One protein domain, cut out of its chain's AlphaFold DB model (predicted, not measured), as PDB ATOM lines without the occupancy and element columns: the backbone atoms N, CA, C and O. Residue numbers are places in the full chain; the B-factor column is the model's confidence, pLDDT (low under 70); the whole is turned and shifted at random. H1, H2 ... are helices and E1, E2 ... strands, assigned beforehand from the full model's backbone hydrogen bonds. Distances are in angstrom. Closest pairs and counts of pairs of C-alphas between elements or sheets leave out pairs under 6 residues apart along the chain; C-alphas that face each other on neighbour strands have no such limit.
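AT A GLANCE: This is residues 10 to 172 of the 176 residues of the protein "Lon N-terminal domain-containing protein" of Lineolata rhizophorae (UniProt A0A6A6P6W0). A small closed barrel of five strands, E1, E3, E4, E5 and E6, has H1 packed on its outside and E2 paired onto E5. Residues 159 to 172, with H3, stick out as a tail, and H2 lies off the barrel between two long links. The printed part has 163 residues, with three named helices and six named strands in the order E1 E2 H1 E3 H2 E4 E5 E6 H3; the sheet is mixed, and the class is mixed, helices and strands. It is only just compact, close to loose, with a radius of gyration of the C-alphas of 17.9 A and spans of 55 by 51 by 33 A.

HOW THE PARTS SIT: Round the ring run E1, residues 10 to 18, E3, residues 60 to 65, E4, residues 110 to 123, E5, residues 126 to 144, and E6, residues 149 to 155. E1 and E3 are parallel, with N 16 and O 62 within hydrogen-bond range at 2.7 A. The ring's other neighbours are antiparallel, with N 63 and O 112 at 2.9 A, N 113 and O 135 at 2.8 A, N 138 and O 154 at 2.8 A, and N 15 and O 149 at 2.7 A. E4, E5 and E6 form a meander of two hairpins, each strand the antiparallel neighbour of the one before. E2, residues 29 to 33, is antiparallel to E5, with N 30 and O 131 at 2.8 A. H1, residues 38 to 51, is on the barrel, outside it, at a height over the sheet of 9.0 A; its closest C-alphas to E1 are Leu 40 and Val 16, 7.6 A apart. H2, residues 87 to 93, and H3, residues 162 to 171, are not on the barrel. Every O i to N i+4 pair is within hydrogen-bond range in H1 and H2, and 4 of 6 in H3.

IN THESE COORDINATES: E1 begins at C-alpha 10 (150.667, 304.159, 278.792), and H3 ends at C-alpha 171 (136.967, 323.440, 252.661). First to last C-alpha, E4 is 33.1 A, E5 28.3 A and H1 19.9 A long; E5 bends by 135 degrees at residue 141.

THE WHOLE: The C-alphas farthest apart, of Ala 124 and Cys 171, are 60.4 A apart. The printed part has no cut; the links E3 to H2 and H2 to E4 are long. The pLDDT is under 70 at residues 51 to 58, 81 to 96, 124 to 125 and 158 to 172.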
ATOM      1  N   THR A  10     149.394 304.450 278.143       91.06
ATOM      2  CA  THR A  10     150.667 304.159 278.792       91.06
ATOM      3  C   THR A  10     150.784 302.678 279.144       91.06
ATOM      4  O   THR A  10     149.870 302.100 279.730       91.06
ATOM      5  N   GLN A  11     151.923 302.060 278.830       92.69
ATOM      6  CA  GLN A  11     152.208 300.664 279.172       92.69
ATOM      7  C   GLN A  11     153.689 300.435 279.496       92.69
ATOM      8  O   GLN A  11     154.556 301.201 279.082       92.69
ATOM      9  N   LEU A  12     153.978 299.373 280.248       93.88
ATOM     10  CA  LEU A  12     155.341 298.957 280.583       93.88
ATOM     11  C   LEU A  12     155.835 297.945 279.544       93.88
ATOM     12  O   LEU A  12     155.237 296.877 279.409       93.88
ATOM     13  N   LEU A  13     156.926 298.259 278.842       93.94
ATOM     14  CA  LEU A  13     157.517 297.375 277.834       93.94
ATOM     15  C   LEU A  13     159.021 297.167 278.056       93.94
ATOM     16  O   LEU A  13     159.719 298.099 278.473       93.94
ATOM     17  N   PRO A  14     159.552 295.977 277.717       95.12
ATOM     18  CA  PRO A  14     160.984 295.818 277.514       95.12
ATOM     19  C   PRO A  14     161.415 296.643 276.294       95.12
ATOM     20  O   PRO A  14     160.823 296.528 275.219       95.12
ATOM     21  N   LEU A  15     162.441 297.469 276.461       95.75
ATOM     22  CA  LEU A  15     163.007 298.320 275.426       95.75
ATOM     23  C   LEU A  15     164.291 297.693 274.877       95.75
ATOM     24  O   LEU A  15     165.184 297.290 275.622       95.75
ATOM     25  N   VAL A  16     164.374 297.627 273.556       95.31
ATOM     26  CA  VAL A  16     165.485 297.066 272.800       95.31
ATOM     27  C   VAL A  16     166.176 298.196 272.045       95.31
ATOM     28  O   VAL A  16     165.588 298.740 271.104       95.31
ATOM     29  N   PRO A  17     167.417 298.543 272.425       94.44
ATOM     30  CA  PRO A  17     168.214 299.511 271.689       94.44
ATOM     31  C   PRO A  17     168.561 298.986 270.290       94.44
ATOM     32  O   PRO A  17     168.977 297.828 270.131       94.44
ATOM     33  N   LEU A  18     168.398 299.841 269.283       92.88
ATOM     34  CA  LEU A  18     168.794 299.594 267.899       92.88
ATOM     35  C   LEU A  18     170.123 300.295 267.614       92.88
ATOM     36  O   LEU A  18     170.235 301.502 267.819       92.88
ATOM     37  N   GLN A  19     171.112 299.545 267.130       86.75
ATOM     38  CA  GLN A  19     172.411 300.090 266.726       86.75
ATOM     39  C   GLN A  19     172.265 301.023 265.525       86.75
ATOM     40  O   GLN A  19     171.469 300.749 264.626       86.75
ATOM     41  N   HIS A  20     173.056 302.094 265.481       82.69
ATOM     42  CA  HIS A  20     173.096 302.990 264.329       82.69
ATOM     43  C   HIS A  20     173.522 302.226 263.056       82.69
ATOM     44  O   HIS A  20     174.406 301.377 263.150       82.69
ATOM     45  N   PRO A  21     172.932 302.491 261.871       80.81
ATOM     46  CA  PRO A  21     171.843 303.428 261.548       80.81
ATOM     47  C   PRO A  21     170.436 302.786 261.574       80.81
ATOM     48  O   PRO A  21     169.522 303.225 260.877       80.81
ATOM     49  N   THR A  22     170.244 301.706 262.330       86.81
ATOM     50  CA  THR A  22     169.034 300.878 262.266       86.81
ATOM     51  C   THR A  22     167.850 301.527 262.978       86.81
ATOM     52  O   THR A  22     167.929 301.891 264.151       86.81
ATOM     53  N   ILE A  23     166.710 301.601 262.289       92.06
ATOM     54  CA  ILE A  23     165.439 302.096 262.826       92.06
ATOM     55  C   ILE A  23     164.332 301.122 262.422       92.06
ATOM     56  O   ILE A  23     164.316 300.622 261.299       92.06
ATOM     57  N   LEU A  24     163.397 300.855 263.335       94.69
ATOM     58  CA  LEU A  24     162.187 300.094 263.040       94.69
ATOM     59  C   LEU A  24     161.024 301.048 262.772       94.69
ATOM     60  O   LEU A  24     160.689 301.866 263.631       94.69
ATOM     61  N   LEU A  25     160.382 300.909 261.615       94.00
ATOM     62  CA  LEU A  25     159.206 301.692 261.241       94.00
ATOM     63  C   LEU A  25     157.919 300.857 261.361       94.00
ATOM     64  O   LEU A  25     157.971 299.633 261.191       94.00
ATOM     65  N   PRO A  26     156.763 301.497 261.612       93.31
ATOM     66  CA  PRO A  26     155.460 300.846 261.511       93.31
ATOM     67  C   PRO A  26     155.283 300.094 260.185       93.31
ATOM     68  O   PRO A  26     155.633 300.611 259.126       93.31
ATOM     69  N   GLY A  27     154.764 298.868 260.246       91.75
ATOM     70  CA  GLY A  27     154.528 298.008 259.084       91.75
ATOM     71  C   GLY A  27     155.777 297.357 258.479       91.75
ATOM     72  O   GLY A  27     155.664 296.661 257.473       91.75
ATOM     73  N   THR A  28     156.964 297.555 259.062       94.50
ATOM     74  CA  THR A  28     158.213 296.946 258.569       94.50
ATOM     75  C   THR A  28     158.710 295.852 259.503       94.50
ATOM     76  O   THR A  28     158.504 295.915 260.715       94.50
ATOM     77  N   ALA A  29     159.376 294.840 258.947       94.25
ATOM     78  CA  ALA A  29     160.036 293.801 259.727       94.25
ATOM     79  C   ALA A  29     161.539 294.075 259.819       94.25
ATOM     80  O   ALA A  29     162.177 294.440 258.830       94.25
ATOM     81  N   LEU A  30     162.115 293.848 260.996       94.44
ATOM     82  CA  LEU A  30     163.539 294.004 261.259       94.44
ATOM     83  C   LEU A  30     164.110 292.725 261.867       94.44
ATOM     84  O   LEU A  30     163.475 292.055 262.684       94.44
ATOM     85  N   ARG A  31     165.338 292.394 261.465       92.56
ATOM     86  CA  ARG A  31     166.108 291.275 262.010       92.56
ATOM     87  C   ARG A  31     167.181 291.836 262.932       92.56
ATOM     88  O   ARG A  31     168.061 292.556 262.477       92.56
ATOM     89  N   LEU A  32     167.097 291.494 264.209       91.88
ATOM     90  CA  LEU A  32     168.043 291.889 265.244       91.88
ATOM     91  C   LEU A  32     169.025 290.735 265.481       91.88
ATOM     92  O   LEU A  32     168.598 289.685 265.973       91.88
ATOM     93  N   PRO A  33     170.311 290.873 265.118       90.31
ATOM     94  CA  PRO A  33     171.305 289.838 265.374       90.31
ATOM     95  C   PRO A  33     171.403 289.532 266.872       90.31
ATOM     96  O   PRO A  33     171.435 290.448 267.688       90.31
ATOM     97  N   LEU A  34     171.453 288.248 267.238       88.69
ATOM     98  CA  LEU A  34     171.660 287.830 268.632       88.69
ATOM     99  C   LEU A  34     173.145 287.720 269.002       88.69
ATOM    100  O   LEU A  34     173.478 287.651 270.185       88.69
ATOM    101  N   ALA A  35     174.034 287.702 268.004       84.62
ATOM    102  CA  ALA A  35     175.474 287.678 268.224       84.62
ATOM    103  C   ALA A  35     175.890 288.890 269.071       84.62
ATOM    104  O   ALA A  35     175.541 290.025 268.752       84.62
ATOM    105  N   SER A  36     176.598 288.634 270.174       79.94
ATOM    106  CA  SER A  36     177.090 289.669 271.094       79.94
ATOM    107  C   SER A  36     176.000 290.539 271.754       79.94
ATOM    108  O   SER A  36     176.301 291.600 272.293       79.94
ATOM    109  N   ARG A  37     174.731 290.092 271.768       88.19
ATOM    110  CA  ARG A  37     173.589 290.795 272.392       88.19
ATOM    111  C   ARG A  37     173.074 290.064 273.634       88.19
ATOM    112  O   ARG A  37     172.054 289.371 273.605       88.19
ATOM    113  N   ALA A  38     173.784 290.230 274.752       88.12
ATOM    114  CA  ALA A  38     173.402 289.634 276.040       88.12
ATOM    115  C   ALA A  38     172.022 290.115 276.539       88.12
ATOM    116  O   ALA A  38     171.283 289.357 277.171       88.12
ATOM    117  N   ASP A  39     171.651 291.351 276.208       90.50
ATOM    118  CA  ASP A  39     170.348 291.944 276.502       90.50
ATOM    119  C   ASP A  39     169.203 291.199 275.793       90.50
ATOM    120  O   ASP A  39     168.203 290.855 276.425       90.50
ATOM    121  N   LEU A  40     169.371 290.874 274.505       91.50
ATOM    122  CA  LEU A  40     168.387 290.111 273.732       91.50
ATOM    123  C   LEU A  40     168.289 288.658 274.198       91.50
ATOM    124  O   LEU A  40     167.186 288.119 274.261       91.50
ATOM    125  N   ALA A  41     169.409 288.034 274.568       90.00
ATOM    126  CA  ALA A  41     169.403 286.690 275.144       90.00
ATOM    127  C   ALA A  41     168.609 286.647 276.463       90.00
ATOM    128  O   ALA A  41     167.747 285.785 276.650       90.00
ATOM    129  N   ALA A  42     168.832 287.622 277.352       91.00
ATOM    130  CA  ALA A  42     168.092 287.745 278.605       91.00
ATOM    131  C   ALA A  42     166.604 288.068 278.385       91.00
ATOM    132  O   ALA A  42     165.741 287.567 279.114       91.00
ATOM    133  N   LEU A  43     166.287 288.885 277.374       90.75
ATOM    134  CA  LEU A  43     164.910 289.168 276.982       90.75
ATOM    135  C   LEU A  43     164.220 287.888 276.503       90.75
ATOM    136  O   LEU A  43     163.177 287.532 277.044       90.75
ATOM    137  N   LEU A  44     164.825 287.156 275.567       88.88
ATOM    138  CA  LEU A  44     164.298 285.887 275.064       88.88
ATOM    139  C   LEU A  44     164.053 284.882 276.188       88.88
ATOM    140  O   LEU A  44     162.973 284.299 276.236       88.88
ATOM    141  N   ALA A  45     164.984 284.732 277.133       88.50
ATOM    142  CA  ALA A  45     164.795 283.858 278.289       88.50
ATOM    143  C   ALA A  45     163.528 284.216 279.096       88.50
ATOM    144  O   ALA A  45     162.739 283.330 279.430       88.50
ATOM    145  N   ARG A  46     163.269 285.513 279.345       87.25
ATOM    146  CA  ARG A  46     162.024 285.970 279.998       87.25
ATOM    147  C   ARG A  46     160.791 285.688 279.145       87.25
ATOM    148  O   ARG A  46     159.755 285.303 279.686       87.25
ATOM    149  N   LEU A  47     160.881 285.909 277.836       83.38
ATOM    150  CA  LEU A  47     159.768 285.689 276.916       83.38
ATOM    151  C   LEU A  47     159.383 284.208 276.847       83.38
ATOM    152  O   LEU A  47     158.202 283.894 276.964       83.38
ATOM    153  N   TYR A  48     160.362 283.305 276.759       80.62
ATOM    154  CA  TYR A  48     160.134 281.858 276.794       80.62
ATOM    155  C   TYR A  48     159.558 281.393 278.134       80.62
ATOM    156  O   TYR A  48     158.586 280.641 278.146       80.62
ATOM    157  N   ALA A  49     160.089 281.885 279.259       81.38
ATOM    158  CA  ALA A  49     159.555 281.559 280.582       81.38
ATOM    159  C   ALA A  49     158.078 281.968 280.736       81.38
ATOM    160  O   ALA A  49     157.307 281.285 281.407       81.38
ATOM    161  N   ARG A  50     157.666 283.066 280.087       75.75
ATOM    162  CA  ARG A  50     156.275 283.535 280.083       75.75
ATOM    163  C   ARG A  50     155.397 282.774 279.087       75.75
ATOM    164  O   ARG A  50     154.247 282.503 279.402       75.75
ATOM    165  N   ALA A  51     155.931 282.409 277.922       65.88
ATOM    166  CA  ALA A  51     155.222 281.644 276.893       65.88
ATOM    167  C   ALA A  51     154.939 280.185 277.299       65.88
ATOM    168  O   ALA A  51     154.047 279.561 276.735       65.88
ATOM    169  N   ALA A  52     155.653 279.651 278.297       66.19
ATOM    170  CA  ALA A  52     155.313 278.377 278.937       66.19
ATOM    171  C   ALA A  52     153.971 278.424 279.701       66.19
ATOM    172  O   ALA A  52     153.442 277.382 280.086       66.19
ATOM    173  N   GLN A  53     153.407 279.618 279.928       66.88
ATOM    174  CA  GLN A  53     152.073 279.792 280.493       66.88
ATOM    175  C   GLN A  53     151.031 279.840 279.359       66.88
ATOM    176  O   GLN A  53     151.264 280.500 278.349       66.88
ATOM    177  N   PRO A  54     149.847 279.217 279.519       53.69
ATOM    178  CA  PRO A  54     148.843 279.041 278.455       53.69
ATOM    179  C   PRO A  54     148.174 280.339 277.955       53.69
ATOM    180  O   PRO A  54     147.262 280.296 277.133       53.69
ATOM    181  N   SER A  55     148.614 281.507 278.428       57.50
ATOM    182  CA  SER A  55     148.161 282.805 277.937       57.50
ATOM    183  C   SER A  55     148.937 283.169 276.670       57.50
ATOM    184  O   SER A  55     150.051 283.686 276.747       57.50
ATOM    185  N   SER A  56     148.323 282.949 275.508       53.47
ATOM    186  CA  SER A  56     148.798 283.257 274.147       53.47
ATOM    187  C   SER A  56     148.950 284.761 273.839       53.47
ATOM    188  O   SER A  56     148.634 285.232 272.744       53.47
ATOM    189  N   ALA A  57     149.434 285.550 274.799       58.34
ATOM    190  CA  ALA A  57     149.688 286.966 274.598       58.34
ATOM    191  C   ALA A  57     150.817 287.129 273.572       58.34
ATOM    192  O   ALA A  57     151.945 286.688 273.796       58.34
ATOM    193  N   GLN A  58     150.504 287.769 272.443       66.88
ATOM    194  CA  GLN A  58     151.503 288.192 271.470       66.88
ATOM    195  C   GLN A  58     152.574 289.003 272.198       66.88
ATOM    196  O   GLN A  58     152.284 290.009 272.848       66.88
ATOM    197  N   VAL A  59     153.814 288.533 272.117       83.81
ATOM    198  CA  VAL A  59     154.925 289.176 272.803       83.81
ATOM    199  C   VAL A  59     155.234 290.497 272.112       83.81
ATOM    200  O   VAL A  59     155.619 290.527 270.941       83.81
ATOM    201  N   THR A  60     155.081 291.586 272.859       90.88
ATOM    202  CA  THR A  60     155.404 292.938 272.413       90.88
ATOM    203  C   THR A  60     156.630 293.468 273.141       90.88
ATOM    204  O   THR A  60     156.848 293.213 274.328       90.88
ATOM    205  N   ILE A  61     157.452 294.197 272.397       94.81
ATOM    206  CA  ILE A  61     158.662 294.866 272.867       94.81
ATOM    207  C   ILE A  61     158.662 296.299 272.320       94.81
ATOM    208  O   ILE A  61     157.910 296.607 271.399       94.81
ATOM    209  N   GLY A  62     159.491 297.189 272.850       95.88
ATOM    210  CA  GLY A  62     159.714 298.513 272.272       95.88
ATOM    211  C   GLY A  62     161.079 298.590 271.605       95.88
ATOM    212  O   GLY A  62     162.084 298.414 272.278       95.88
ATOM    213  N   CYS A  63     161.157 298.876 270.310       96.25
ATOM    214  CA  CYS A  63     162.435 299.109 269.637       96.25
ATOM    215  C   CYS A  63     162.764 300.604 269.646       96.25
ATOM    216  O   CYS A  63     161.962 301.410 269.171       96.25
ATOM    217  N   VAL A  64     163.930 300.971 270.184       95.50
ATOM    218  CA  VAL A  64     164.334 302.371 270.394       95.50
ATOM    219  C   VAL A  64     165.696 302.622 269.739       95.50
ATOM    220  O   VAL A  64     166.656 301.932 270.081       95.50
ATOM    221  N   PRO A  65     165.820 303.587 268.816       93.62
ATOM    222  CA  PRO A  65     167.116 303.998 268.282       93.62
ATOM    223  C   PRO A  65     168.030 304.599 269.354       93.62
ATOM    224  O   PRO A  65     167.562 305.162 270.350       93.62
ATOM    225  N   LEU A  66     169.340 304.538 269.124       91.56
ATOM    226  CA  LEU A  66     170.280 305.332 269.909       91.56
ATOM    227  C   LEU A  66     170.111 306.828 269.624       91.56
ATOM    228  O   LEU A  66     169.778 307.240 268.511       91.56
ATOM    229  N   ALA A  67     170.350 307.641 270.648       87.75
ATOM    230  CA  ALA A  67     170.424 309.082 270.518       87.75
ATOM    231  C   ALA A  67     171.625 309.467 269.645       87.75
ATOM    232  O   ALA A  67     172.712 308.906 269.773       87.75
ATOM    233  N   SER A  68     171.417 310.440 268.761       83.75
ATOM    234  CA  SER A  68     172.491 311.004 267.949       83.75
ATOM    235  C   SER A  68     173.243 312.071 268.750       83.75
ATOM    236  O   SER A  68     172.599 312.850 269.451       83.75
ATOM    237  N   PRO A  69     174.575 312.177 268.625       81.50
ATOM    238  CA  PRO A  69     175.319 313.302 269.191       81.50
ATOM    239  C   PRO A  69     174.991 314.631 268.491       81.50
ATOM    240  O   PRO A  69     175.191 315.698 269.061       81.50
ATOM    241  N   LEU A  70     174.444 314.575 267.272       82.00
ATOM    242  CA  LEU A  70     174.110 315.745 266.455       82.00
ATOM    243  C   LEU A  70     172.656 316.206 266.629       82.00
ATOM    244  O   LEU A  70     172.259 317.228 266.071       82.00
ATOM    245  N   LEU A  71     171.834 315.454 267.364       84.62
ATOM    246  CA  LEU A  71     170.405 315.719 267.500       84.62
ATOM    247  C   LEU A  71     169.964 315.538 268.949       84.62
ATOM    248  O   LEU A  71     170.317 314.565 269.609       84.62
ATOM    249  N   SER A  72     169.125 316.443 269.440       84.88
ATOM    250  CA  SER A  72     168.482 316.274 270.737       84.88
ATOM    251  C   SER A  72     167.712 314.947 270.800       84.88
ATOM    252  O   SER A  72     167.198 314.449 269.800       84.88
ATOM    253  N   ARG A  73     167.576 314.369 271.999       84.31
ATOM    254  CA  ARG A  73     166.909 313.064 272.196       84.31
ATOM    255  C   ARG A  73     165.444 313.024 271.742       84.31
ATOM    256  O   ARG A  73     164.884 311.941 271.608       84.31
ATOM    257  N   ASP A  74     164.801 314.177 271.588       84.25
ATOM    258  CA  ASP A  74     163.437 314.316 271.069       84.25
ATOM    259  C   ASP A  74     163.380 314.582 269.555       84.25
ATOM    260  O   ASP A  74     162.292 314.623 268.988       84.25
ATOM    261  N   GLY A  75     164.530 314.756 268.904       81.94
ATOM    262  CA  GLY A  75     164.636 314.974 267.469       81.94
ATOM    263  C   GLY A  75     164.396 316.402 266.992       81.94
ATOM    264  O   GLY A  75     164.346 316.622 265.787       81.94
ATOM    265  N   LYS A  76     164.195 317.365 267.899       85.69
ATOM    266  CA  LYS A  76     163.724 318.713 267.535       85.69
ATOM    267  C   LYS A  76     164.831 319.735 267.320       85.69
ATOM    268  O   LYS A  76     164.583 320.757 266.686       85.69
ATOM    269  N   GLN A  77     166.016 319.504 267.874       83.81
ATOM    270  CA  GLN A  77     167.115 320.462 267.843       83.81
ATOM    271  C   GLN A  77     168.373 319.802 267.303       83.81
ATOM    272  O   GLN A  77     168.816 318.779 267.822       83.81
ATOM    273  N   LEU A  78     168.966 320.425 266.287       83.56
ATOM    274  CA  LEU A  78     170.320 320.104 265.859       83.56
ATOM    275  C   LEU A  78     171.292 320.641 266.907       83.56
ATOM    276  O   LEU A  78     171.285 321.834 267.222       83.56
ATOM    277  N   LEU A  79     172.102 319.747 267.462       82.81
ATOM    278  CA  LEU A  79     173.156 320.100 268.398       82.81
ATOM    279  C   LEU A  79     174.379 320.510 267.585       82.81
ATOM    280  O   LEU A  79     174.786 319.810 266.657       82.81
ATOM    281  N   ARG A  80     174.947 321.675 267.905       77.31
ATOM    282  CA  ARG A  80     176.223 322.073 267.312       77.31
ATOM    283  C   ARG A  80     177.324 321.252 267.988       77.31
ATOM    284  O   ARG A  80     177.295 321.174 269.218       77.31
ATOM    285  N   PRO A  81     178.265 320.672 267.224       68.44
ATOM    286  CA  PRO A  81     179.464 320.074 267.798       68.44
ATOM    287  C   PRO A  81     180.165 321.080 268.713       68.44
ATOM    288  O   PRO A  81     180.136 322.287 268.439       68.44
ATOM    289  N   VAL A  82     180.767 320.601 269.800       68.75
ATOM    290  CA  VAL A  82     181.608 321.450 270.650       68.75
ATOM    291  C   VAL A  82     182.794 321.932 269.808       68.75
ATOM    292  O   VAL A  82     183.291 321.192 268.958       68.75
ATOM    293  N   GLU A  83     183.229 323.183 269.985       58.19
ATOM    294  CA  GLU A  83     184.381 323.727 269.253       58.19
ATOM    295  C   GLU A  83     185.606 322.814 269.441       58.19
ATOM    296  O   GLU A  83     186.140 322.700 270.542       58.19
ATOM    297  N   GLY A  84     186.021 322.138 268.365       60.62
ATOM    298  CA  GLY A  84     187.129 321.176 268.363       60.62
ATOM    299  C   GLY A  84     186.749 319.753 267.941       60.62
ATOM    300  O   GLY A  84     187.628 319.021 267.498       60.62
ATOM    301  N   GLU A  85     185.468 319.377 267.992       61.41
ATOM    302  CA  GLU A  85     184.990 318.054 267.564       61.41
ATOM    303  C   GLU A  85     184.486 318.104 266.117       61.41
ATOM    304  O   GLU A  85     183.600 318.894 265.767       61.41
ATOM    305  N   LYS A  86     185.034 317.255 265.241       62.22
ATOM    306  CA  LYS A  86     184.523 317.136 263.870       62.22
ATOM    307  C   LYS A  86     183.247 316.300 263.874       62.22
ATOM    308  O   LYS A  86     183.186 315.244 264.496       62.22
ATOM    309  N   ALA A  87     182.240 316.732 263.114       60.91
ATOM    310  CA  ALA A  87     180.978 315.998 262.971       60.91
ATOM    311  C   ALA A  87     181.180 314.541 262.495       60.91
ATOM    312  O   ALA A  87     180.417 313.662 262.895       60.91
ATOM    313  N   ASP A  88     182.229 314.286 261.707       61.31
ATOM    314  CA  ASP A  88     182.601 312.945 261.244       61.31
ATOM    315  C   ASP A  88     183.075 312.035 262.390       61.31
ATOM    316  O   ASP A  88     182.722 310.860 262.419       61.31
ATOM    317  N   GLU A  89     183.808 312.565 263.374       62.44
ATOM    318  CA  GLU A  89     184.299 311.795 264.529       62.44
ATOM    319  C   GLU A  89     183.138 311.414 265.463       62.44
ATOM    320  O   GLU A  89     183.010 310.255 265.860       62.44
ATOM    321  N   LEU A  90     182.201 312.342 265.694       63.06
ATOM    322  CA  LEU A  90     180.968 312.090 266.456       63.06
ATOM    323  C   LEU A  90     180.075 311.022 265.796       63.06
ATOM    324  O   LEU A  90     179.418 310.233 266.479       63.06
ATOM    325  N   GLY A  91     180.039 310.982 264.460       59.28
ATOM    326  CA  GLY A  91     179.299 309.972 263.701       59.28
ATOM    327  C   GLY A  91     179.885 308.564 263.828       59.28
ATOM    328  O   GLY A  91     179.127 307.592 263.863       59.28
ATOM    329  N   VAL A  92     181.213 308.451 263.937       59.09
ATOM    330  CA  VAL A  92     181.925 307.174 264.117       59.09
ATOM    331  C   VAL A  92     181.743 306.642 265.541       59.09
ATOM    332  O   VAL A  92     181.417 305.469 265.716       59.09
ATOM    333  N   GLU A  93     181.828 307.499 266.563       61.31
ATOM    334  CA  GLU A  93     181.595 307.090 267.957       61.31
ATOM    335  C   GLU A  93     180.165 306.593 268.216       61.31
ATOM    336  O   GLU A  93     179.941 305.735 269.072       61.31
ATOM    337  N   ALA A  94     179.179 307.101 267.472       61.53
ATOM    338  CA  ALA A  94     177.794 306.645 267.570       61.53
ATOM    339  C   ALA A  94     177.572 305.236 266.977       61.53
ATOM    340  O   ALA A  94     176.583 304.581 267.322       61.53
ATOM    341  N   GLN A  95     178.468 304.764 266.099       63.34
ATOM    342  CA  GLN A  95     178.367 303.455 265.442       63.34
ATOM    343  C   GLN A  95     178.942 302.315 266.290       63.34
ATOM    344  O   GLN A  95     178.381 301.220 266.270       63.34
ATOM    345  N   ASP A  96     179.992 302.571 267.076       66.19
ATOM    346  CA  ASP A  96     180.748 301.532 267.800       66.19
ATOM    347  C   ASP A  96     180.413 301.446 269.301       66.19
ATOM    348  O   ASP A  96     181.239 301.112 270.153       66.19
ATOM    349  N   ARG A  97     179.175 301.788 269.678       74.75
ATOM    350  CA  ARG A  97     178.753 301.700 271.082       74.75
ATOM    351  C   ARG A  97     178.377 300.280 271.475       74.75
ATOM    352  O   ARG A  97     177.450 299.691 270.918       74.75
ATOM    353  N   ASP A  98     179.023 299.780 272.526       80.25
ATOM    354  CA  ASP A  98     178.643 298.521 273.163       80.25
ATOM    355  C   ASP A  98     177.274 298.644 273.853       80.25
ATOM    356  O   ASP A  98     177.075 299.456 274.766       80.25
ATOM    357  N   MET A  99     176.336 297.775 273.462       82.38
ATOM    358  CA  MET A  99     174.989 297.692 274.037       82.38
ATOM    359  C   MET A  99     175.015 297.433 275.552       82.38
ATOM    360  O   MET A  99     174.119 297.881 276.271       82.38
ATOM    361  N   GLY A 100     176.053 296.751 276.051       80.75
ATOM    362  CA  GLY A 100     176.246 296.451 277.470       80.75
ATOM    363  C   GLY A 100     176.583 297.664 278.341       80.75
ATOM    364  O   GLY A 100     176.424 297.594 279.564       80.75
ATOM    365  N   THR A 101     176.985 298.793 277.748       86.56
ATOM    366  CA  THR A 101     177.369 300.026 278.468       86.56
ATOM    367  C   THR A 101     176.331 301.143 278.375       86.56
ATOM    368  O   THR A 101     176.382 302.087 279.163       86.56
ATOM    369  N   LEU A 102     175.336 300.993 277.493       90.38
ATOM    370  CA  LEU A 102     174.291 301.989 277.262       90.38
ATOM    371  C   LEU A 102     173.523 302.345 278.534       90.38
ATOM    372  O   LEU A 102     173.176 301.467 279.334       90.38
ATOM    373  N   ARG A 103     173.191 303.627 278.655       91.62
ATOM    374  CA  ARG A 103     172.355 304.214 279.707       91.62
ATOM    375  C   ARG A 103     171.096 304.826 279.113       91.62
ATOM    376  O   ARG A 103     171.004 305.044 277.908       91.62
ATOM    377  N   GLU A 104     170.142 305.186 279.965       91.88
ATOM    378  CA  GLU A 104     168.908 305.868 279.557       91.88
ATOM    379  C   GLU A 104     169.167 307.090 278.659       91.88
ATOM    380  O   GLU A 104     168.435 307.314 277.694       91.88
ATOM    381  N   LYS A 105     170.215 307.876 278.940       90.31
ATOM    382  CA  LYS A 105     170.566 309.074 278.154       90.31
ATOM    383  C   LYS A 105     170.947 308.769 276.702       90.31
ATOM    384  O   LYS A 105     170.771 309.635 275.852       90.31
ATOM    385  N   ASP A 106     171.428 307.558 276.435       90.81
ATOM    386  CA  ASP A 106     171.865 307.126 275.109       90.81
ATOM    387  C   ASP A 106     170.686 306.627 274.261       90.81
ATOM    388  O   ASP A 106     170.851 306.357 273.075       90.81
ATOM    389  N   LEU A 107     169.487 306.515 274.845       91.88
ATOM    390  CA  LEU A 107     168.267 306.141 274.138       91.88
ATOM    391  C   LEU A 107     167.545 307.373 273.601       91.88
ATOM    392  O   LEU A 107     167.362 308.377 274.306       91.88
ATOM    393  N   PHE A 108     167.058 307.268 272.369       93.31
ATOM    394  CA  PHE A 108     166.149 308.249 271.798       93.31
ATOM    395  C   PHE A 108     164.790 308.234 272.518       93.31
ATOM    396  O   PHE A 108     164.389 307.226 273.102       93.31
ATOM    397  N   ARG A 109     164.060 309.358 272.512       93.31
ATOM    398  CA  ARG A 109     162.753 309.445 273.197       93.31
ATOM    399  C   ARG A 109     161.623 308.758 272.446       93.31
ATOM    400  O   ARG A 109     160.587 308.504 273.049       93.31
ATOM    401  N   TYR A 110     161.794 308.483 271.161       94.38
ATOM    402  CA  TYR A 110     160.774 307.852 270.332       94.38
ATOM    403  C   TYR A 110     161.242 306.490 269.840       94.38
ATOM    404  O   TYR A 110     162.422 306.284 269.562       94.38
ATOM    405  N   GLY A 111     160.296 305.572 269.712       95.38
ATOM    406  CA  GLY A 111     160.535 304.231 269.203       95.38
ATOM    407  C   GLY A 111     159.279 303.647 268.577       95.38
ATOM    408  O   GLY A 111     158.258 304.325 268.440       95.38
ATOM    409  N   THR A 112     159.355 302.371 268.219       96.56
ATOM    410  CA  THR A 112     158.250 301.632 267.603       96.56
ATOM    411  C   THR A 112     157.959 300.384 268.417       96.56
ATOM    412  O   THR A 112     158.862 299.591 268.697       96.56
ATOM    413  N   VAL A 113     156.703 300.220 268.839       95.62
ATOM    414  CA  VAL A 113     156.234 298.996 269.492       95.62
ATOM    415  C   VAL A 113     156.363 297.902 268.456       95.62
ATOM    416  O   VAL A 113     155.846 298.051 267.357       95.62
ATOM    417  N   ALA A 114     157.039 296.817 268.790       95.38
ATOM    418  CA  ALA A 114     157.276 295.722 267.879       95.38
ATOM    419  C   ALA A 114     156.669 294.431 268.413       95.38
ATOM    420  O   ALA A 114     156.758 294.126 269.606       95.38
ATOM    421  N   ARG A 115     156.076 293.649 267.517       93.50
ATOM    422  CA  ARG A 115     155.659 292.278 267.795       93.50
ATOM    423  C   ARG A 115     156.817 291.344 267.485       93.50
ATOM    424  O   ARG A 115     157.390 291.413 266.401       93.50
ATOM    425  N   VAL A 116     157.140 290.447 268.408       92.12
ATOM    426  CA  VAL A 116     158.123 289.391 268.152       92.12
ATOM    427  C   VAL A 116     157.475 288.336 267.261       92.12
ATOM    428  O   VAL A 116     156.533 287.669 267.684       92.12
ATOM    429  N   SER A 117     157.960 288.188 266.027       88.81
ATOM    430  CA  SER A 117     157.442 287.185 265.090       88.81
ATOM    431  C   SER A 117     158.121 285.827 265.269       88.81
ATOM    432  O   SER A 117     157.519 284.797 264.988       88.81
ATOM    433  N   GLY A 118     159.373 285.810 265.737       87.81
ATOM    434  CA  GLY A 118     160.108 284.581 266.026       87.81
ATOM    435  C   GLY A 118     161.621 284.751 265.944       87.81
ATOM    436  O   GLY A 118     162.139 285.860 265.843       87.81
ATOM    437  N   VAL A 119     162.334 283.628 265.971       89.19
ATOM    438  CA  VAL A 119     163.795 283.565 265.859       89.19
ATOM    439  C   VAL A 119     164.155 282.872 264.544       89.19
ATOM    440  O   VAL A 119     163.631 281.801 264.249       89.19
ATOM    441  N   GLN A 120     165.030 283.478 263.740       87.81
ATOM    442  CA  GLN A 120     165.472 282.943 262.449       87.81
ATOM    443  C   GLN A 120     166.985 282.716 262.435       87.81
ATOM    444  O   GLN A 120     167.755 283.654 262.651       87.81
ATOM    445  N   GLY A 121     167.409 281.496 262.102       85.12
ATOM    446  CA  GLY A 121     168.802 281.166 261.789       85.12
ATOM    447  C   GLY A 121     169.060 281.215 260.281       85.12
ATOM    448  O   GLY A 121     168.237 280.726 259.511       85.12
ATOM    449  N   ARG A 122     170.179 281.807 259.842       70.94
ATOM    450  CA  ARG A 122     170.602 281.779 258.421       70.94
ATOM    451  C   ARG A 122     171.638 280.692 258.133       70.94
ATOM    452  O   ARG A 122     171.554 280.028 257.105       70.94
ATOM    453  N   ARG A 123     172.625 280.542 259.018       73.19
ATOM    454  CA  ARG A 123     173.738 279.578 258.962       73.19
ATOM    455  C   ARG A 123     174.077 279.146 260.391       73.19
ATOM    456  O   ARG A 123     173.642 279.803 261.337       73.19
ATOM    457  N   ALA A 124     174.834 278.061 260.563       62.69
ATOM    458  CA  ALA A 124     175.302 277.638 261.884       62.69
ATOM    459  C   ALA A 124     176.054 278.798 262.572       62.69
ATOM    460  O   ALA A 124     177.102 279.217 262.094       62.69
ATOM    461  N   GLY A 125     175.477 279.348 263.645       66.94
ATOM    462  CA  GLY A 125     176.042 280.465 264.418       66.94
ATOM    463  C   GLY A 125     175.396 281.841 264.193       66.94
ATOM    464  O   GLY A 125     175.545 282.713 265.042       66.94
ATOM    465  N   GLU A 126     174.616 282.043 263.126       81.38
ATOM    466  CA  GLU A 126     173.959 283.330 262.844       81.38
ATOM    467  C   GLU A 126     172.454 283.260 263.115       81.38
ATOM    468  O   GLU A 126     171.654 282.909 262.238       81.38
ATOM    469  N   VAL A 127     172.071 283.612 264.343       88.38
ATOM    470  CA  VAL A 127     170.678 283.659 264.795       88.38
ATOM    471  C   VAL A 127     170.237 285.111 264.979       88.38
ATOM    472  O   VAL A 127     170.970 285.926 265.538       88.38
ATOM    473  N   ALA A 128     169.032 285.441 264.513       91.56
ATOM    474  CA  ALA A 128     168.440 286.765 264.648       91.56
ATOM    475  C   ALA A 128     167.010 286.692 265.197       91.56
ATOM    476  O   ALA A 128     166.220 285.836 264.796       91.56
ATOM    477  N   LEU A 129     166.669 287.629 266.078       91.62
ATOM    478  CA  LEU A 129     165.300 287.885 266.506       91.62
ATOM    479  C   LEU A 129     164.583 288.693 265.423       91.62
ATOM    480  O   LEU A 129     165.081 289.732 264.995       91.62
ATOM    481  N   VAL A 130     163.423 288.225 264.974       93.31
ATOM    482  CA  VAL A 130     162.617 288.920 263.969       93.31
ATOM    483  C   VAL A 130     161.447 289.605 264.648       93.31
ATOM    484  O   VAL A 130     160.724 289.005 265.448       93.31
ATOM    485  N   VAL A 131     161.311 290.892 264.351       95.06
ATOM    486  CA  VAL A 131     160.326 291.775 264.963       95.06
ATOM    487  C   VAL A 131     159.604 292.562 263.883       95.06
ATOM    488  O   VAL A 131     160.203 292.937 262.878       95.06
ATOM    489  N   GLU A 132     158.322 292.814 264.090       95.81
ATOM    490  CA  GLU A 132     157.468 293.574 263.182       95.81
ATOM    491  C   GLU A 132     157.016 294.859 263.868       95.81
ATOM    492  O   GLU A 132     156.463 294.813 264.968       95.81
ATOM    493  N   GLY A 133     157.267 296.004 263.239       95.25
ATOM    494  CA  GLY A 133     156.897 297.314 263.753       95.25
ATOM    495  C   GLY A 133     155.389 297.535 263.706       95.25
ATOM    496  O   GLY A 133     154.763 297.442 262.657       95.25
ATOM    497  N   GLY A 134     154.813 297.861 264.854       93.44
ATOM    498  CA  GLY A 134     153.447 298.336 265.027       93.44
ATOM    499  C   GLY A 134     153.424 299.854 265.191       93.44
ATOM    500  O   GLY A 134     153.952 300.581 264.361       93.44
ATOM    501  N   LYS A 135     152.816 300.347 266.271       93.69
ATOM    502  CA  LYS A 135     152.643 301.788 266.519       93.69
ATOM    503  C   LYS A 135     153.913 302.451 267.047       93.69
ATOM    504  O   LYS A 135     154.683 301.835 267.787       93.69
ATOM    505  N   ARG A 136     154.087 303.739 266.753       94.81
ATOM    506  CA  ARG A 136     155.101 304.570 267.416       94.81
ATOM    507  C   ARG A 136     154.757 304.770 268.889       94.81
ATOM    508  O   ARG A 136     153.591 304.790 269.276       94.81
ATOM    509  N   PHE A 137     155.778 304.950 269.708       95.31
ATOM    510  CA  PHE A 137     155.623 305.324 271.105       95.31
ATOM    511  C   PHE A 137     156.656 306.365 271.510       95.31
ATOM    512  O   PHE A 137     157.683 306.551 270.849       95.31
ATOM    513  N   ARG A 138     156.386 307.009 272.639       95.06
ATOM    514  CA  ARG A 138     157.316 307.875 273.349       95.06
ATOM    515  C   ARG A 138     157.733 307.223 274.667       95.06
ATOM    516  O   ARG A 138     156.895 306.694 275.391       95.06
ATOM    517  N   VAL A 139     159.028 307.223 274.962       95.44
ATOM    518  CA  VAL A 139     159.573 306.782 276.251       95.44
ATOM    519  C   VAL A 139     159.324 307.886 277.271       95.44
ATOM    520  O   VAL A 139     159.878 308.977 277.146       95.44
ATOM    521  N   GLU A 140     158.523 307.587 278.289       94.94
ATOM    522  CA  GLU A 140     158.264 308.517 279.389       94.94
ATOM    523  C   GLU A 140     159.297 308.356 280.500       94.94
ATOM    524  O   GLU A 140     159.844 309.342 280.996       94.94
ATOM    525  N   LYS A 141     159.599 307.109 280.875       94.50
ATOM    526  CA  LYS A 141     160.571 306.814 281.930       94.50
ATOM    527  C   LYS A 141     161.188 305.434 281.766       94.50
ATOM    528  O   LYS A 141     160.463 304.456 281.581       94.50
ATOM    529  N   VAL A 142     162.506 305.331 281.923       96.00
ATOM    530  CA  VAL A 142     163.188 304.038 282.071       96.00
ATOM    531  C   VAL A 142     163.128 303.599 283.537       96.00
ATOM    532  O   VAL A 142     163.515 304.329 284.443       96.00
ATOM    533  N   MET A 143     162.596 302.403 283.782       95.94
ATOM    534  CA  MET A 143     162.461 301.808 285.118       95.94
ATOM    535  C   MET A 143     163.640 300.899 285.465       95.94
ATOM    536  O   MET A 143     163.992 300.750 286.632       95.94
ATOM    537  N   LYS A 144     164.236 300.270 284.449       94.50
ATOM    538  CA  LYS A 144     165.331 299.310 284.588       94.50
ATOM    539  C   LYS A 144     166.234 299.395 283.362       94.50
ATOM    540  O   LYS A 144     165.717 299.510 282.259       94.50
ATOM    541  N   GLU A 145     167.551 299.298 283.535       93.62
ATOM    542  CA  GLU A 145     168.512 299.293 282.412       93.62
ATOM    543  C   GLU A 145     169.116 297.911 282.113       93.62
ATOM    544  O   GLU A 145     169.644 297.682 281.023       93.62
ATOM    545  N   ARG A 146     169.111 296.994 283.089       92.88
ATOM    546  CA  ARG A 146     169.800 295.696 283.007       92.88
ATOM    547  C   ARG A 146     168.912 294.563 283.519       92.88
ATOM    548  O   ARG A 146     168.162 294.774 284.468       92.88
ATOM    549  N   PRO A 147     168.984 293.347 282.951       89.69
ATOM    550  CA  PRO A 147     169.869 292.922 281.857       89.69
ATOM    551  C   PRO A 147     169.465 293.466 280.473       89.69
ATOM    552  O   PRO A 147     170.269 293.440 279.554       89.69
ATOM    553  N   TYR A 148     168.257 294.010 280.350       92.06
ATOM    554  CA  TYR A 148     167.769 294.814 279.227       92.06
ATOM    555  C   TYR A 148     166.972 295.994 279.797       92.06
ATOM    556  O   TYR A 148     166.633 296.004 280.989       92.06
ATOM    557  N   PHE A 149     166.658 296.974 278.954       95.31
ATOM    558  CA  PHE A 149     165.885 298.134 279.374       95.31
ATOM    559  C   PHE A 149     164.408 297.781 279.569       95.31
ATOM    560  O   PHE A 149     163.828 297.032 278.791       95.31
ATOM    561  N   GLU A 150     163.765 298.341 280.582       95.31
ATOM    562  CA  GLU A 150     162.320 298.253 280.787       95.31
ATOM    563  C   GLU A 150     161.818 299.654 281.105       95.31
ATOM    564  O   GLU A 150     162.397 300.346 281.945       95.31
ATOM    565  N   GLY A 151     160.788 300.103 280.397       95.81
ATOM    566  CA  GLY A 151     160.354 301.489 280.459       95.81
ATOM    567  C   GLY A 151     158.857 301.652 280.289       95.81
ATOM    568  O   GLY A 151     158.178 300.835 279.665       95.81
ATOM    569  N   VAL A 152     158.359 302.728 280.884       96.19
ATOM    570  CA  VAL A 152     156.999 303.216 280.715       96.19
ATOM    571  C   VAL A 152     156.950 303.983 279.400       96.19
ATOM    572  O   VAL A 152     157.715 304.934 279.207       96.19
ATOM    573  N   VAL A 153     156.074 303.556 278.496       95.69
ATOM    574  CA  VAL A 153     155.921 304.149 277.167       95.69
ATOM    575  C   VAL A 153     154.497 304.614 276.929       95.69
ATOM    576  O   VAL A 153     153.548 303.940 277.323       95.69
ATOM    577  N   GLU A 154     154.361 305.740 276.243       95.25
ATOM    578  CA  GLU A 154     153.105 306.270 275.727       95.25
ATOM    579  C   GLU A 154     152.957 305.866 274.257       95.25
ATOM    580  O   GLU A 154     153.746 306.288 273.409       95.25
ATOM    581  N   VAL A 155     151.959 305.040 273.937       93.44
ATOM    582  CA  VAL A 155     151.671 304.636 272.554       93.44
ATOM    583  C   VAL A 155     150.947 305.765 271.826       93.44
ATOM    584  O   VAL A 155     149.913 306.251 272.282       93.44
ATOM    585  N   LEU A 156     151.481 306.148 270.669       90.81
ATOM    586  CA  LEU A 156     150.932 307.201 269.826       90.81
ATOM    587  C   LEU A 156     149.935 306.585 268.835       90.81
ATOM    588  O   LEU A 156     150.279 305.685 268.067       90.81
ATOM    589  N   ASP A 157     148.690 307.064 268.850       80.62
ATOM    590  CA  ASP A 157     147.673 306.672 267.873       80.62
ATOM    591  C   ASP A 157     147.872 307.475 266.570       80.62
ATOM    592  O   ASP A 157     147.602 308.674 266.513       80.62
ATOM    593  N   GLU A 158     148.341 306.813 265.508       63.88
ATOM    594  CA  GLU A 158     148.581 307.440 264.193       63.88
ATOM    595  C   GLU A 158     147.275 307.842 263.468       63.88
ATOM    596  O   GLU A 158     147.272 308.746 262.633       63.88
ATOM    597  N   GLU A 159     146.133 307.248 263.842       55.53
ATOM    598  CA  GLU A 159     144.812 307.508 263.242       55.53
ATOM    599  C   GLU A 159     144.296 308.944 263.450       55.53
ATOM    600  O   GLU A 159     143.406 309.396 262.727       55.53
ATOM    601  N   ALA A 160     144.864 309.708 264.388       49.09
ATOM    602  CA  ALA A 160     144.478 311.103 264.604       49.09
ATOM    603  C   ALA A 160     144.919 312.046 263.465       49.09
ATOM    604  O   ALA A 160     144.349 313.130 263.327       49.09
ATOM    605  N   CYS A 161     145.888 311.643 262.633       40.06
ATOM    606  CA  CYS A 161     146.427 312.493 261.565       40.06
ATOM    607  C   CYS A 161     145.568 312.472 260.283       40.06
ATOM    608  O   CYS A 161     145.505 313.457 259.557       40.06
ATOM    609  N   LEU A 162     144.826 311.387 260.027       43.31
ATOM    610  CA  LEU A 162     144.072 311.212 258.774       43.31
ATOM    611  C   LEU A 162     142.779 312.047 258.691       43.31
ATOM    612  O   LEU A 162     142.266 312.290 257.600       43.31
ATOM    613  N   TRP A 163     142.248 312.527 259.821       42.41
ATOM    614  CA  TRP A 163     141.014 313.328 259.839       42.41
ATOM    615  C   TRP A 163     141.241 314.834 259.656       42.41
ATOM    616  O   TRP A 163     140.297 315.539 259.294       42.41
ATOM    617  N   GLN A 164     142.455 315.342 259.896       44.38
ATOM    618  CA  GLN A 164     142.765 316.757 259.647       44.38
ATOM    619  C   GLN A 164     142.905 317.050 258.146       44.38
ATOM    620  O   GLN A 164     142.445 318.096 257.689       44.38
ATOM    621  N   ASP A 165     143.379 316.082 257.360       47.22
ATOM    622  CA  ASP A 165     143.501 316.225 255.905       47.22
ATOM    623  C   ASP A 165     142.152 316.175 255.172       47.22
ATOM    624  O   ASP A 165     141.963 316.851 254.158       47.22
ATOM    625  N   LEU A 166     141.173 315.418 255.684       46.91
ATOM    626  CA  LEU A 166     139.846 315.346 255.059       46.91
ATOM    627  C   LEU A 166     139.042 316.642 255.257       46.91
ATOM    628  O   LEU A 166     138.269 317.029 254.382       46.91
ATOM    629  N   HIS A 167     139.254 317.348 256.373       46.81
ATOM    630  CA  HIS A 167     138.611 318.642 256.620       46.81
ATOM    631  C   HIS A 167     139.181 319.745 255.714       46.81
ATOM    632  O   HIS A 167     138.428 320.587 255.234       46.81
ATOM    633  N   LEU A 168     140.483 319.697 255.401       46.22
ATOM    634  CA  LEU A 168     141.109 320.640 254.468       46.22
ATOM    635  C   LEU A 168     140.588 320.464 253.030       46.22
ATOM    636  O   LEU A 168     140.368 321.451 252.334       46.22
ATOM    637  N   LYS A 169     140.317 319.218 252.609       49.19
ATOM    638  CA  LYS A 169     139.764 318.905 251.276       49.19
ATOM    639  C   LYS A 169     138.292 319.292 251.105       49.19
ATOM    640  O   LYS A 169     137.877 319.610 249.996       49.19
ATOM    641  N   LEU A 170     137.501 319.279 252.180       51.62
ATOM    642  CA  LEU A 170     136.099 319.719 252.140       51.62
ATOM    643  C   LEU A 170     135.966 321.250 252.135       51.62
ATOM    644  O   LEU A 170     135.005 321.771 251.579       51.62
ATOM    645  N   CYS A 171     136.940 321.975 252.693       49.69
ATOM    646  CA  CYS A 171     136.967 323.440 252.661       49.69
ATOM    647  C   CYS A 171     137.581 324.032 251.377       49.69
ATOM    648  O   CYS A 171     137.422 325.226 251.143       49.69
ATOM    649  N   SER A 172     138.268 323.238 250.546       49.81
ATOM    650  CA  SER A 172     138.937 323.724 249.326       49.81
ATOM    651  C   SER A 172     138.103 323.612 248.046       49.81
ATOM    652  O   SER A 172     138.638 323.860 246.969       49.81
TER     653      SER A 172